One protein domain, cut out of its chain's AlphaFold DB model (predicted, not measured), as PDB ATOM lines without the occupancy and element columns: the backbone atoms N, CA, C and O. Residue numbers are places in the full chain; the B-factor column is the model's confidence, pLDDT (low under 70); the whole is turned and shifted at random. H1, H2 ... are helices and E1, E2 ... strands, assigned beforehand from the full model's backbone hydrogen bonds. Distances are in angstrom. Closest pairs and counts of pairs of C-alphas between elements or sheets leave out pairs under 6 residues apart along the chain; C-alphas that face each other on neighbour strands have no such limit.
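Overview. This is residues 526 to 534 and 557 to 655 of the 1156 residues of the protein "ATP-dependent DNA helicase" of Trifolium subterraneum (UniProt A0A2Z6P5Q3). Two clusters of short elements make the two ends of this domain: the hairpin E2 and E3 with H1, H2 and H3 at one end, and H4 and H5 gathered about H6 at the other. The parallel strand pair E1 and E4 runs along one side, next to H3, and E4 leads by a loop to H4. The 108 printed residues include six named helices and four named strands, in the order E1, H1, H2, H3, E2, E3, E4, H4, H5, H6; the class is mixed, helices and strands. The whole is compact, with a radius of gyration of the C-alphas of 13.6 A and spans of 39 by 28 by 26 A.

Arrangement. E1, residues 526 to 529, and E4, residues 603 to 607, are parallel neighbours at 36 degrees, with N 527 and O 604 at 2.8 A. H3, residues 582 to 585, comes closest to E4 at the C-alphas of Thr 584 and Ser 603, 5.2 A apart. A tight link joins H3 to E2, residues 586 to 589, which forms an antiparallel hairpin with E3, residues 594 to 597; N 587 and O 596 are 2.8 A apart. H1, residues 562 to 570, comes closest to E3 at the C-alphas of Ser 563 and Arg 594, 5.5 A apart. H1 and H2, residues 572 to 575, only just touch, only at the corner by their link, with 3 pairs of C-alphas within 8 A; the closest are those of Asn 568 and Gly 574, 5.3 A. H4, residues 616 to 623, and H6, residues 647 to 653, touch at a steep tilt of 45 degrees, the same way; their closest C-alphas are those of Tyr 619 and Phe 647, 5.4 A. H5, residues 633 to 637, only just touches H6, with 3 pairs within 8 A, the closest being the C-alphas of Lys 637 and Ala 650, 5.5 A. H1 is apart from H4, H5 and H6. Every O i to N i+4 pair is within hydrogen-bond range in H1, H4, H5 and H6; H2 and H3 are too short for such a pair.

Along the chain. E1 begins at C-alpha 526, (206.803, 293.724, 365.437). E4 is 13.1 A long, H1 12.9 A, H4 10.6 A, E3 10.3 A and H6 10.1 A. H1 begins at C-alpha 562, (209.583, 274.326, 367.579), and H6 ends at C-alpha 653, (217.636, 273.087, 344.394).

Size, cuts and confidence. The C-alphas of Lys 600 and Lys 645, the two farthest apart, are 40.6 A apart. Residues 535 to 556 are not printed, and C-alphas 534 and 557 are 14.1 A apart across this cut. Of the links printed whole, none is long. Mean pLDDT of the printed part is 81.8; residues 526, 557 and 608 to 614 are under 70.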
ATOM      1  N   VAL A 526     205.889 294.646 366.126       69.69
ATOM      2  CA  VAL A 526     206.803 293.724 365.437       69.69
ATOM      3  C   VAL A 526     207.258 292.652 366.423       69.69
ATOM      4  O   VAL A 526     207.835 292.980 367.456       69.69
ATOM      5  N   ILE A 527     206.990 291.383 366.113       76.00
ATOM      6  CA  ILE A 527     207.426 290.226 366.903       76.00
ATOM      7  C   ILE A 527     208.654 289.629 366.228       76.00
ATOM      8  O   ILE A 527     208.623 289.277 365.048       76.00
ATOM      9  N   ARG A 528     209.745 289.495 366.981       70.50
ATOM     10  CA  ARG A 528     210.955 288.844 366.490       70.50
ATOM     11  C   ARG A 528     210.833 287.336 366.650       70.50
ATOM     12  O   ARG A 528     210.618 286.836 367.749       70.50
ATOM     13  N   LEU A 529     211.008 286.633 365.546       80.62
ATOM     14  CA  LEU A 529     210.948 285.186 365.468       80.62
ATOM     15  C   LEU A 529     212.368 284.629 365.561       80.62
ATOM     16  O   LEU A 529     213.228 284.905 364.713       80.62
ATOM     17  N   SER A 530     212.636 283.890 366.631       81.06
ATOM     18  CA  SER A 530     213.905 283.191 366.833       81.06
ATOM     19  C   SER A 530     213.992 281.974 365.919       81.06
ATOM     20  O   SER A 530     212.971 281.339 365.654       81.06
ATOM     21  N   ILE A 531     215.207 281.642 365.486       84.50
ATOM     22  CA  ILE A 531     215.536 280.432 364.724       84.50
ATOM     23  C   ILE A 531     216.838 279.842 365.266       84.50
ATOM     24  O   ILE A 531     217.686 280.581 365.765       84.50
ATOM     25  N   HIS A 532     216.978 278.526 365.187       85.62
ATOM     26  CA  HIS A 532     218.176 277.791 365.588       85.62
ATOM     27  C   HIS A 532     218.245 276.476 364.803       85.62
ATOM     28  O   HIS A 532     217.208 275.953 364.380       85.62
ATOM     29  N   LEU A 533     219.456 275.944 364.624       83.25
ATOM     30  CA  LEU A 533     219.658 274.598 364.086       83.25
ATOM     31  C   LEU A 533     219.196 273.543 365.105       83.25
ATOM     32  O   LEU A 533     218.891 273.858 366.263       83.25
ATOM     33  N   GLU A 534     219.108 272.298 364.651       80.75
ATOM     34  CA  GLU A 534     218.777 271.154 365.496       80.75
ATOM     35  C   GLU A 534     219.783 271.042 366.655       80.75
ATOM     36  O   GLU A 534     220.984 271.215 366.459       80.75
ATOM     37  N   VAL A 557     210.350 271.013 376.420       65.94
ATOM     38  CA  VAL A 557     209.745 272.351 376.270       65.94
ATOM     39  C   VAL A 557     210.166 273.040 374.978       65.94
ATOM     40  O   VAL A 557     211.289 273.546 374.848       65.94
ATOM     41  N   ASP A 558     209.195 273.178 374.076       74.19
ATOM     42  CA  ASP A 558     209.377 273.803 372.774       74.19
ATOM     43  C   ASP A 558     209.793 275.280 372.852       74.19
ATOM     44  O   ASP A 558     209.335 276.093 373.669       74.19
ATOM     45  N   THR A 559     210.692 275.652 371.942       81.81
ATOM     46  CA  THR A 559     210.975 277.054 371.624       81.81
ATOM     47  C   THR A 559     209.857 277.616 370.749       81.81
ATOM     48  O   THR A 559     209.166 276.862 370.078       81.81
ATOM     49  N   MET A 560     209.739 278.943 370.643       84.56
ATOM     50  CA  MET A 560     208.789 279.583 369.715       84.56
ATOM     51  C   MET A 560     208.864 279.022 368.278       84.56
ATOM     52  O   MET A 560     207.841 278.960 367.593       84.56
ATOM     53  N   PHE A 561     210.063 278.601 367.849       88.50
ATOM     54  CA  PHE A 561     210.310 277.978 366.549       88.50
ATOM     55  C   PHE A 561     209.832 276.520 366.487       88.50
ATOM     56  O   PHE A 561     209.183 276.144 365.521       88.50
ATOM     57  N   LEU A 562     210.077 275.710 367.522       87.06
ATOM     58  CA  LEU A 562     209.583 274.326 367.579       87.06
ATOM     59  C   LEU A 562     208.059 274.268 367.771       87.06
ATOM     60  O   LEU A 562     207.378 273.491 367.107       87.06
ATOM     61  N   SER A 563     207.494 275.178 368.568       88.31
ATOM     62  CA  SER A 563     206.047 275.321 368.732       88.31
ATOM     63  C   SER A 563     205.347 275.650 367.410       88.31
ATOM     64  O   SER A 563     204.162 275.364 367.268       88.31
ATOM     65  N   TRP A 564     206.040 276.262 366.438       91.31
ATOM     66  CA  TRP A 564     205.489 276.502 365.099       91.31
ATOM     67  C   TRP A 564     205.302 275.195 364.318       91.31
ATOM     68  O   TRP A 564     204.271 275.022 363.671       91.31
ATOM     69  N   PHE A 565     206.221 274.231 364.451       91.31
ATOM     70  CA  PHE A 565     206.040 272.892 363.882       91.31
ATOM     71  C   PHE A 565     204.806 272.197 364.452       91.31
ATOM     72  O   PHE A 565     204.017 271.624 363.700       91.31
ATOM     73  N   ASN A 566     204.610 272.287 365.768       89.00
ATOM     74  CA  ASN A 566     203.454 271.690 366.431       89.00
ATOM     75  C   ASN A 566     202.150 272.414 366.069       89.00
ATOM     76  O   ASN A 566     201.158 271.758 365.762       89.00
ATOM     77  N   ALA A 567     202.177 273.741 365.947       89.31
ATOM     78  CA  ALA A 567     201.035 274.507 365.462       89.31
ATOM     79  C   ALA A 567     200.654 274.151 364.013       89.31
ATOM     80  O   ALA A 567     199.471 274.085 363.705       89.31
ATOM     81  N   ASN A 568     201.617 273.861 363.131       90.00
ATOM     82  CA  ASN A 568     201.324 273.395 361.768       90.00
ATOM     83  C   ASN A 568     200.765 271.962 361.729       90.00
ATOM     84  O   ASN A 568     200.056 271.609 360.783       90.00
ATOM     85  N   LYS A 569     201.056 271.125 362.734       89.25
ATOM     86  CA  LYS A 569     200.414 269.809 362.883       89.25
ATOM     87  C   LYS A 569     198.952 269.965 363.308       89.25
ATOM     88  O   LYS A 569     198.098 269.307 362.722       89.25
ATOM     89  N   GLU A 570     198.685 270.861 364.261       89.69
ATOM     90  CA  GLU A 570     197.373 271.083 364.889       89.69
ATOM     91  C   GLU A 570     196.408 271.932 364.040       89.69
ATOM     92  O   GLU A 570     195.240 271.577 363.902       89.69
ATOM     93  N   TYR A 571     196.879 273.033 363.445       90.50
ATOM     94  CA  TYR A 571     196.043 274.008 362.737       90.50
ATOM     95  C   TYR A 571     196.293 273.981 361.224       90.50
ATOM     96  O   TYR A 571     197.362 274.368 360.748       90.50
ATOM     97  N   GLU A 572     195.273 273.621 360.440       86.31
ATOM     98  CA  GLU A 572     195.358 273.628 358.971       86.31
ATOM     99  C   GLU A 572     195.600 275.031 358.400       86.31
ATOM    100  O   GLU A 572     196.396 275.197 357.475       86.31
ATOM    101  N   GLU A 573     194.994 276.064 358.995       85.25
ATOM    102  CA  GLU A 573     195.197 277.457 358.577       85.25
ATOM    103  C   GLU A 573     196.659 277.910 358.700       85.25
ATOM    104  O   GLU A 573     197.115 278.743 357.912       85.25
ATOM    105  N   GLY A 574     197.398 277.351 359.666       85.12
ATOM    106  CA  GLY A 574     198.813 277.641 359.881       85.12
ATOM    107  C   GLY A 574     199.696 277.146 358.736       85.12
ATOM    108  O   GLY A 574     200.664 277.818 358.378       85.12
ATOM    109  N   ARG A 575     199.310 276.040 358.081       88.31
ATOM    110  CA  ARG A 575     200.085 275.420 356.993       88.31
ATOM    111  C   ARG A 575     200.202 276.307 355.755       88.31
ATOM    112  O   ARG A 575     201.143 276.159 354.984       88.31
ATOM    113  N   ASN A 576     199.284 277.258 355.597       88.19
ATOM    114  CA  ASN A 576     199.275 278.207 354.487       88.19
ATOM    115  C   ASN A 576     200.144 279.451 354.731       88.19
ATOM    116  O   ASN A 576     200.292 280.262 353.813       88.19
ATOM    117  N   LEU A 577     200.704 279.622 355.933       89.56
ATOM    118  CA  LEU A 577     201.475 280.801 356.332       89.56
ATOM    119  C   LEU A 577     202.980 280.514 356.338       89.56
ATOM    120  O   LEU A 577     203.429 279.457 356.786       89.56
ATOM    121  N   LEU A 578     203.774 281.499 355.914       88.31
ATOM    122  CA  LEU A 578     205.211 281.513 356.191       88.31
ATOM    123  C   LEU A 578     205.462 281.747 357.685       88.31
ATOM    124  O   LEU A 578     204.653 282.375 358.375       88.31
ATOM    125  N   TYR A 579     206.633 281.348 358.184       90.12
ATOM    126  CA  TYR A 579     206.980 281.590 359.588       90.12
ATOM    127  C   TYR A 579     206.928 283.092 359.941       90.12
ATOM    128  O   TYR A 579     206.378 283.463 360.976       90.12
ATOM    129  N   SER A 580     207.383 283.983 359.047       84.88
ATOM    130  CA  SER A 580     207.274 285.447 359.208       84.88
ATOM    131  C   SER A 580     205.840 285.987 359.210       84.88
ATOM    132  O   SER A 580     205.579 287.041 359.791       84.88
ATOM    133  N   GLU A 581     204.912 285.286 358.565       87.88
ATOM    134  CA  GLU A 581     203.502 285.674 358.464       87.88
ATOM    135  C   GLU A 581     202.678 285.123 359.628       87.88
ATOM    136  O   GLU A 581     201.621 285.664 359.942       87.88
ATOM    137  N   PHE A 582     203.174 284.097 360.319       89.25
ATOM    138  CA  PHE A 582     202.474 283.427 361.413       89.25
ATOM    139  C   PHE A 582     201.924 284.389 362.487       89.25
ATOM    140  O   PHE A 582     200.745 284.280 362.836       89.25
ATOM    141  N   PRO A 583     202.674 285.417 362.947       88.81
ATOM    142  CA  PRO A 583     202.183 286.362 363.955       88.81
ATOM    143  C   PRO A 583     201.008 287.250 363.523       88.81
ATOM    144  O   PRO A 583     200.396 287.900 364.378       88.81
ATOM    145  N   THR A 584     200.696 287.295 362.223       86.31
ATOM    146  CA  THR A 584     199.545 288.045 361.700       86.31
ATOM    147  C   THR A 584     198.225 287.389 362.094       86.31
ATOM    148  O   THR A 584     197.279 288.099 362.430       86.31
ATOM    149  N   LYS A 585     198.184 286.048 362.134       88.88
ATOM    150  CA  LYS A 585     196.993 285.253 362.471       88.88
ATOM    151  C   LYS A 585     197.092 284.504 363.795       88.88
ATOM    152  O   LYS A 585     196.060 284.128 364.334       88.88
ATOM    153  N   PHE A 586     198.291 284.324 364.343       90.69
ATOM    154  CA  PHE A 586     198.515 283.609 365.598       90.69
ATOM    155  C   PHE A 586     199.230 284.488 366.638       90.69
ATOM    156  O   PHE A 586     199.957 285.432 366.312       90.69
ATOM    157  N   VAL A 587     199.014 284.189 367.920       89.31
ATOM    158  CA  VAL A 587     199.701 284.781 369.074       89.31
ATOM    159  C   VAL A 587     200.466 283.678 369.794       89.31
ATOM    160  O   VAL A 587     199.905 282.631 370.105       89.31
ATOM    161  N   TYR A 588     201.746 283.920 370.071       87.44
ATOM    162  CA  TYR A 588     202.551 283.014 370.880       87.44
ATOM    163  C   TYR A 588     202.318 283.288 372.366       87.44
ATOM    164  O   TYR A 588     202.556 284.403 372.841       87.44
ATOM    165  N   ILE A 589     201.888 282.271 373.108       85.50
ATOM    166  CA  ILE A 589     201.684 282.357 374.555       85.50
ATOM    167  C   ILE A 589     202.928 281.817 375.249       85.50
ATOM    168  O   ILE A 589     203.107 280.613 375.406       85.50
ATOM    169  N   ALA A 590     203.788 282.732 375.704       76.38
ATOM    170  CA  ALA A 590     205.091 282.383 376.268       76.38
ATOM    171  C   ALA A 590     205.025 281.468 377.503       76.38
ATOM    172  O   ALA A 590     205.935 280.673 377.693       76.38
ATOM    173  N   LYS A 591     203.965 281.559 378.320       73.88
ATOM    174  CA  LYS A 591     203.779 280.691 379.499       73.88
ATOM    175  C   LYS A 591     203.416 279.250 379.136       73.88
ATOM    176  O   LYS A 591     203.723 278.344 379.895       73.88
ATOM    177  N   GLU A 592     202.746 279.060 378.005       80.44
ATOM    178  CA  GLU A 592     202.204 277.767 377.570       80.44
ATOM    179  C   GLU A 592     203.028 277.148 376.436       80.44
ATOM    180  O   GLU A 592     202.706 276.062 375.975       80.44
ATOM    181  N   HIS A 593     204.067 277.847 375.964       81.19
ATOM    182  CA  HIS A 593     204.948 277.402 374.883       81.19
ATOM    183  C   HIS A 593     204.202 276.961 373.612       81.19
ATOM    184  O   HIS A 593     204.613 276.033 372.919       81.19
ATOM    185  N   ARG A 594     203.104 277.652 373.275       87.94
ATOM    186  CA  ARG A 594     202.262 277.324 372.116       87.94
ATOM    187  C   ARG A 594     201.764 278.550 371.365       87.94
ATOM    188  O   ARG A 594     201.655 279.645 371.921       87.94
ATOM    189  N   TRP A 595     201.442 278.344 370.093       90.12
ATOM    190  CA  TRP A 595     200.752 279.324 369.261       90.12
ATOM    191  C   TRP A 595     199.245 279.091 369.308       90.12
ATOM    192  O   TRP A 595     198.798 277.951 369.259       90.12
ATOM    193  N   GLN A 596     198.469 280.172 369.367       90.88
ATOM    194  CA  GLN A 596     197.007 280.132 369.301       90.88
ATOM    195  C   GLN A 596     196.467 281.132 368.277       90.88
ATOM    196  O   GLN A 596     197.112 282.161 368.054       90.88
ATOM    197  N   PRO A 597     195.284 280.889 367.687       90.56
ATOM    198  CA  PRO A 597     194.624 281.853 366.816       90.56
ATOM    199  C   PRO A 597     194.428 283.215 367.498       90.56
ATOM    200  O   PRO A 597     193.984 283.327 368.643       90.56
ATOM    201  N   ARG A 598     194.783 284.281 366.787       86.50
ATOM    202  CA  ARG A 598     194.738 285.660 367.272       86.50
ATOM    203  C   ARG A 598     193.305 286.183 367.280       86.50
ATOM    204  O   ARG A 598     192.640 286.186 366.254       86.50
ATOM    205  N   GLN A 599     192.883 286.753 368.409       85.25
ATOM    206  CA  GLN A 599     191.550 287.354 368.550       85.25
ATOM    207  C   GLN A 599     191.513 288.878 368.296       85.25
ATOM    208  O   GLN A 599     190.491 289.394 367.850       85.25
ATOM    209  N   LYS A 600     192.591 289.628 368.601       77.12
ATOM    210  CA  LYS A 600     192.659 291.105 368.472       77.12
ATOM    211  C   LYS A 600     194.049 291.615 368.039       77.12
ATOM    212  O   LYS A 600     195.078 291.016 368.367       77.12
ATOM    213  N   GLY A 601     194.065 292.775 367.372       74.75
ATOM    214  CA  GLY A 601     195.272 293.505 366.949       74.75
ATOM    215  C   GLY A 601     195.964 292.927 365.707       74.75
ATOM    216  O   GLY A 601     195.582 291.875 365.212       74.75
ATOM    217  N   VAL A 602     196.999 293.611 365.211       77.81
ATOM    218  CA  VAL A 602     197.861 293.135 364.110       77.81
ATOM    219  C   VAL A 602     199.309 293.130 364.589       77.81
ATOM    220  O   VAL A 602     199.753 294.057 365.272       77.81
ATOM    221  N   SER A 603     200.058 292.083 364.252       77.75
ATOM    222  CA  SER A 603     201.497 292.017 364.508       77.75
ATOM    223  C   SER A 603     202.231 291.455 363.302       77.75
ATOM    224  O   SER A 603     201.720 290.576 362.615       77.75
ATOM    225  N   ILE A 604     203.434 291.963 363.054       78.25
ATOM    226  CA  ILE A 604     204.292 291.526 361.951       78.25
ATOM    227  C   ILE A 604     205.415 290.666 362.526       78.25
ATOM    228  O   ILE A 604     206.103 291.096 363.452       78.25
ATOM    229  N   GLY A 605     205.615 289.470 361.977       76.88
ATOM    230  CA  GLY A 605     206.755 288.628 362.313       76.88
ATOM    231  C   GLY A 605     208.010 289.054 361.561       76.88
ATOM    232  O   GLY A 605     207.981 289.288 360.355       76.88
ATOM    233  N   ARG A 606     209.143 289.133 362.259       74.44
ATOM    234  CA  ARG A 606     210.463 289.286 361.640       74.44
ATOM    235  C   ARG A 606     211.380 288.168 362.087       74.44
ATOM    236  O   ARG A 606     211.721 288.080 363.264       74.44
ATOM    237  N   ILE A 607     211.807 287.345 361.136       75.69
ATOM    238  CA  ILE A 607     212.817 286.318 361.387       75.69
ATOM    239  C   ILE A 607     214.128 287.004 361.752       75.69
ATOM    240  O   ILE A 607     214.536 287.987 361.126       75.69
ATOM    241  N   THR A 608     214.771 286.475 362.785       68.81
ATOM    242  CA  THR A 608     216.051 286.961 363.289       68.81
ATOM    243  C   THR A 608     217.070 287.079 362.159       68.81
ATOM    244  O   THR A 608     217.193 286.185 361.323       68.81
ATOM    245  N   TYR A 609     217.780 288.210 362.106       65.12
ATOM    246  CA  TYR A 609     218.859 288.387 361.145       65.12
ATOM    247  C   TYR A 609     219.966 287.377 361.437       65.12
ATOM    248  O   TYR A 609     220.461 287.297 362.562       65.12
ATOM    249  N   VAL A 610     220.354 286.650 360.396       60.09
ATOM    250  CA  VAL A 610     221.485 285.733 360.408       60.09
ATOM    251  C   VAL A 610     222.434 286.206 359.309       60.09
ATOM    252  O   VAL A 610     221.978 286.368 358.173       60.09
ATOM    253  N   PRO A 611     223.705 286.507 359.621       50.25
ATOM    254  CA  PRO A 611     224.680 286.871 358.603       50.25
ATOM    255  C   PRO A 611     225.024 285.655 357.739       50.25
ATOM    256  O   PRO A 611     224.990 284.523 358.214       50.25
ATOM    257  N   VAL A 612     225.403 285.886 356.480       54.91
ATOM    258  CA  VAL A 612     225.716 284.804 355.526       54.91
ATOM    259  C   VAL A 612     226.845 283.896 356.035       54.91
ATOM    260  O   VAL A 612     226.779 282.679 355.903       54.91
ATOM    261  N   GLY A 613     227.824 284.468 356.747       50.84
ATOM    262  CA  GLY A 613     228.917 283.719 357.381       50.84
ATOM    263  C   GLY A 613     228.497 282.751 358.500       50.84
ATOM    264  O   GLY A 613     229.345 282.028 359.007       50.84
ATOM    265  N   SER A 614     227.221 282.712 358.904       58.19
ATOM    266  CA  SER A 614     226.698 281.719 359.859       58.19
ATOM    267  C   SER A 614     226.367 280.357 359.222       58.19
ATOM    268  O   SER A 614     225.819 279.493 359.908       58.19
ATOM    269  N   GLY A 615     226.675 280.156 357.934       75.19
ATOM    270  CA  GLY A 615     226.570 278.861 357.253       75.19
ATOM    271  C   GLY A 615     225.143 278.307 357.234       75.19
ATOM    272  O   GLY A 615     224.210 278.991 356.823       75.19
ATOM    273  N   GLU A 616     224.951 277.080 357.725       79.25
ATOM    274  CA  GLU A 616     223.658 276.373 357.722       79.25
ATOM    275  C   GLU A 616     222.508 277.161 358.369       79.25
ATOM    276  O   GLU A 616     221.373 277.105 357.894       79.25
ATOM    277  N   LEU A 617     222.781 277.964 359.403       76.50
ATOM    278  CA  LEU A 617     221.752 278.788 360.047       76.50
ATOM    279  C   LEU A 617     221.240 279.903 359.114       76.50
ATOM    280  O   LEU A 617     220.074 280.299 359.194       76.50
ATOM    281  N   TYR A 618     222.098 280.411 358.222       76.56
ATOM    282  CA  TYR A 618     221.704 281.386 357.205       76.56
ATOM    283  C   TYR A 618     220.799 280.740 356.158       76.56
ATOM    284  O   TYR A 618     219.738 281.283 355.851       76.56
ATOM    285  N   TYR A 619     221.171 279.561 355.658       80.25
ATOM    286  CA  TYR A 619     220.365 278.842 354.674       80.25
ATOM    287  C   TYR A 619     219.008 278.418 355.252       80.25
ATOM    288  O   TYR A 619     217.987 278.604 354.595       80.25
ATOM    289  N   LEU A 620     218.958 277.996 356.523       85.69
ATOM    290  CA  LEU A 620     217.698 277.778 357.244       85.69
ATOM    291  C   LEU A 620     216.813 279.034 357.233       85.69
ATOM    292  O   LEU A 620     215.628 278.963 356.906       85.69
ATOM    293  N   ARG A 621     217.376 280.205 357.560       84.25
ATOM    294  CA  ARG A 621     216.640 281.478 357.521       84.25
ATOM    295  C   ARG A 621     216.058 281.751 356.134       84.25
ATOM    296  O   ARG A 621     214.925 282.216 356.051       84.25
ATOM    297  N   VAL A 622     216.835 281.514 355.076       80.44
ATOM    298  CA  VAL A 622     216.403 281.729 353.688       80.44
ATOM    299  C   VAL A 622     215.239 280.800 353.338       80.44
ATOM    300  O   VAL A 622     214.213 281.281 352.859       80.44
ATOM    301  N   LEU A 623     215.331 279.509 353.665       84.50
ATOM    302  CA  LEU A 623     214.253 278.545 353.412       84.50
ATOM    303  C   LEU A 623     212.954 278.929 354.121       84.50
ATOM    304  O   LEU A 623     211.889 278.860 353.517       84.50
ATOM    305  N   LEU A 624     213.027 279.433 355.356       86.56
ATOM    306  CA  LEU A 624     211.851 279.888 356.113       86.56
ATOM    307  C   LEU A 624     211.131 281.105 355.504       86.56
ATOM    308  O   LEU A 624     210.035 281.447 355.952       86.56
ATOM    309  N   THR A 625     211.725 281.774 354.509       80.94
ATOM    310  CA  THR A 625     211.043 282.834 353.742       80.94
ATOM    311  C   THR A 625     210.228 282.310 352.561       80.94
ATOM    312  O   THR A 625     209.457 283.075 351.991       80.94
ATOM    313  N   GLN A 626     210.375 281.030 352.209       80.56
ATOM    314  CA  GLN A 626     209.731 280.414 351.042       80.56
ATOM    315  C   GLN A 626     208.881 279.194 351.418       80.56
ATOM    316  O   GLN A 626     207.767 279.039 350.924       80.56
ATOM    317  N   GLN A 627     209.383 278.351 352.320       84.75
ATOM    318  CA  GLN A 627     208.750 277.098 352.714       84.75
ATOM    319  C   GLN A 627     207.566 277.334 353.666       84.75
ATOM    320  O   GLN A 627     207.664 278.097 354.633       84.75
ATOM    321  N   ARG A 628     206.441 276.662 353.398       89.06
ATOM    322  CA  ARG A 628     205.186 276.743 354.167       89.06
ATOM    323  C   ARG A 628     204.827 275.384 354.758       89.06
ATOM    324  O   ARG A 628     205.225 274.352 354.230       89.06
ATOM    325  N   GLY A 629     204.071 275.381 355.854       85.75
ATOM    326  CA  GLY A 629     203.530 274.150 356.441       85.75
ATOM    327  C   GLY A 629     204.563 273.157 356.973       85.75
ATOM    328  O   GLY A 629     204.240 271.984 357.146       85.75
ATOM    329  N   CYS A 630     205.787 273.603 357.261       89.50
ATOM    330  CA  CYS A 630     206.830 272.743 357.810       89.50
ATOM    331  C   CYS A 630     206.431 272.212 359.201       89.50
ATOM    332  O   CYS A 630     205.985 272.971 360.063       89.50
ATOM    333  N   THR A 631     206.618 270.913 359.431       89.38
ATOM    334  CA  THR A 631     206.275 270.199 360.678       89.38
ATOM    335  C   THR A 631     207.493 269.587 361.384       89.38
ATOM    336  O   THR A 631     207.353 268.994 362.456       89.38
ATOM    337  N   SER A 632     208.685 269.735 360.800       89.31
ATOM    338  CA  SER A 632     209.979 269.287 361.332       89.31
ATOM    339  C   SER A 632     211.150 269.981 360.617       89.31
ATOM    340  O   SER A 632     210.968 270.593 359.561       89.31
ATOM    341  N   TYR A 633     212.377 269.834 361.129       87.38
ATOM    342  CA  TYR A 633     213.588 270.270 360.417       87.38
ATOM    343  C   TYR A 633     213.755 269.585 359.055       87.38
ATOM    344  O   TYR A 633     214.156 270.230 358.087       87.38
ATOM    345  N   GLU A 634     213.409 268.301 358.955       86.06
ATOM    346  CA  GLU A 634     213.447 267.553 357.694       86.06
ATOM    347  C   GLU A 634     212.472 268.127 356.671       86.06
ATOM    348  O   GLU A 634     212.854 268.327 355.525       86.06
ATOM    349  N   SER A 635     211.263 268.507 357.100       87.75
ATOM    350  CA  SER A 635     210.272 269.113 356.203       87.75
ATOM    351  C   SER A 635     210.728 270.446 355.599       87.75
ATOM    352  O   SER A 635     210.264 270.813 354.527       87.75
ATOM    353  N   ILE A 636     211.661 271.160 356.245       87.88
ATOM    354  CA  ILE A 636     212.269 272.381 355.691       87.88
ATOM    355  C   ILE A 636     213.287 272.040 354.586       87.88
ATOM    356  O   ILE A 636     213.460 272.821 353.650       87.88
ATOM    357  N   LYS A 637     213.963 270.887 354.690       87.38
ATOM    358  CA  LYS A 637     214.962 270.400 353.718       87.38
ATOM    359  C   LYS A 637     214.337 269.680 352.519       87.38
ATOM    360  O   LYS A 637     215.051 269.374 351.564       87.38
ATOM    361  N   THR A 638     213.041 269.383 352.568       87.06
ATOM    362  CA  THR A 638     212.331 268.720 351.476       87.06
ATOM    363  C   THR A 638     211.989 269.721 350.374       87.06
ATOM    364  O   THR A 638     211.260 270.686 350.599       87.06
ATOM    365  N   VAL A 639     212.496 269.470 349.170       83.19
ATOM    366  CA  VAL A 639     212.209 270.241 347.952       83.19
ATOM    367  C   VAL A 639     211.697 269.259 346.903       83.19
ATOM    368  O   VAL A 639     212.330 268.234 346.677       83.19
ATOM    369  N   ASP A 640     210.519 269.515 346.326       78.88
ATOM    370  CA  ASP A 640     209.883 268.659 345.308       78.88
ATOM    371  C   ASP A 640     209.822 267.156 345.673       78.88
ATOM    372  O   ASP A 640     209.982 266.273 344.835       78.88
ATOM    373  N   GLY A 641     209.607 266.846 346.958       76.44
ATOM    374  CA  GLY A 641     209.535 265.469 347.471       76.44
ATOM    375  C   GLY A 641     210.889 264.795 347.743       76.44
ATOM    376  O   GLY A 641     210.911 263.673 348.245       76.44
ATOM    377  N   LYS A 642     212.016 265.472 347.484       82.94
ATOM    378  CA  LYS A 642     213.380 265.000 347.773       82.94
ATOM    379  C   LYS A 642     213.921 265.653 349.048       82.94
ATOM    380  O   LYS A 642     213.937 266.875 349.172       82.94
ATOM    381  N   ILE A 643     214.397 264.841 349.993       86.88
ATOM    382  CA  ILE A 643     215.026 265.323 351.233       86.88
ATOM    383  C   ILE A 643     216.498 265.649 350.950       86.88
ATOM    384  O   ILE A 643     217.288 264.752 350.656       86.88
ATOM    385  N   CYS A 644     216.868 266.926 351.043       84.31
ATOM    386  CA  CYS A 644     218.258 267.367 350.894       84.31
ATOM    387  C   CYS A 644     219.072 267.094 352.172       84.31
ATOM    388  O   CYS A 644     218.528 267.089 353.284       84.31
ATOM    389  N   LYS A 645     220.391 266.893 352.044       81.31
ATOM    390  CA  LYS A 645     221.265 266.599 353.194       81.31
ATOM    391  C   LYS A 645     221.485 267.837 354.064       81.31
ATOM    392  O   LYS A 645     221.437 267.731 355.289       81.31
ATOM    393  N   THR A 646     221.677 268.999 353.439       84.19
ATOM    394  CA  THR A 646     221.924 270.287 354.109       84.19
ATOM    395  C   THR A 646     220.879 271.336 353.730       84.19
ATOM    396  O   THR A 646     220.202 271.224 352.705       84.19
ATOM    397  N   PHE A 647     220.740 272.386 354.546       82.94
ATOM    398  CA  PHE A 647     219.889 273.529 354.203       82.94
ATOM    399  C   PHE A 647     220.460 274.303 353.006       82.94
ATOM    400  O   PHE A 647     219.697 274.856 352.215       82.94
ATOM    401  N   GLN A 648     221.788 274.316 352.835       78.94
ATOM    402  CA  GLN A 648     222.430 274.888 351.649       78.94
ATOM    403  C   GLN A 648     222.002 274.175 350.359       78.94
ATOM    404  O   GLN A 648     221.661 274.840 349.384       78.94
ATOM    405  N   GLU A 649     221.988 272.840 350.354       79.38
ATOM    406  CA  GLU A 649     221.587 272.040 349.191       79.38
ATOM    407  C   GLU A 649     220.118 272.288 348.821       79.38
ATOM    408  O   GLU A 649     219.814 272.525 347.654       79.38
ATOM    409  N   ALA A 650     219.221 272.364 349.813       82.31
ATOM    410  CA  ALA A 650     217.817 272.715 349.587       82.31
ATOM    411  C   ALA A 650     217.645 274.130 348.992       82.31
ATOM    412  O   ALA A 650     216.822 274.335 348.101       82.31
ATOM    413  N   CYS A 651     218.442 275.112 349.439       80.00
ATOM    414  CA  CYS A 651     218.464 276.448 348.833       80.00
ATOM    415  C   CYS A 651     218.943 276.423 347.371       80.00
ATOM    416  O   CYS A 651     218.414 277.179 346.553       80.00
ATOM    417  N   SER A 652     219.934 275.585 347.045       75.31
ATOM    418  CA  SER A 652     220.442 275.416 345.677       75.31
ATOM    419  C   SER A 652     219.396 274.802 344.745       75.31
ATOM    420  O   SER A 652     219.192 275.324 343.652       75.31
ATOM    421  N   GLU A 653     218.700 273.744 345.179       79.00
ATOM    422  CA  GLU A 653     217.636 273.087 344.394       79.00
ATOM    423  C   GLU A 653     216.470 274.051 344.112       79.00
ATOM    424  O   GLU A 653     215.987 274.145 342.985       79.00
ATOM    425  N   LEU A 654     216.095 274.880 345.094       77.25
ATOM    426  CA  LEU A 654     215.097 275.948 344.923       77.25
ATOM    427  C   LEU A 654     215.605 277.159 344.116       77.25
ATOM    428  O   LEU A 654     214.867 278.132 343.948       77.25
ATOM    429  N   ARG A 655     216.861 277.137 343.641       73.12
ATOM    430  CA  ARG A 655     217.528 278.243 342.927       73.12
ATOM    431  C   ARG A 655     217.498 279.570 343.698       73.12
ATOM    432  O   ARG A 655     217.433 280.647 343.110       73.12
TER     433      ARG A 655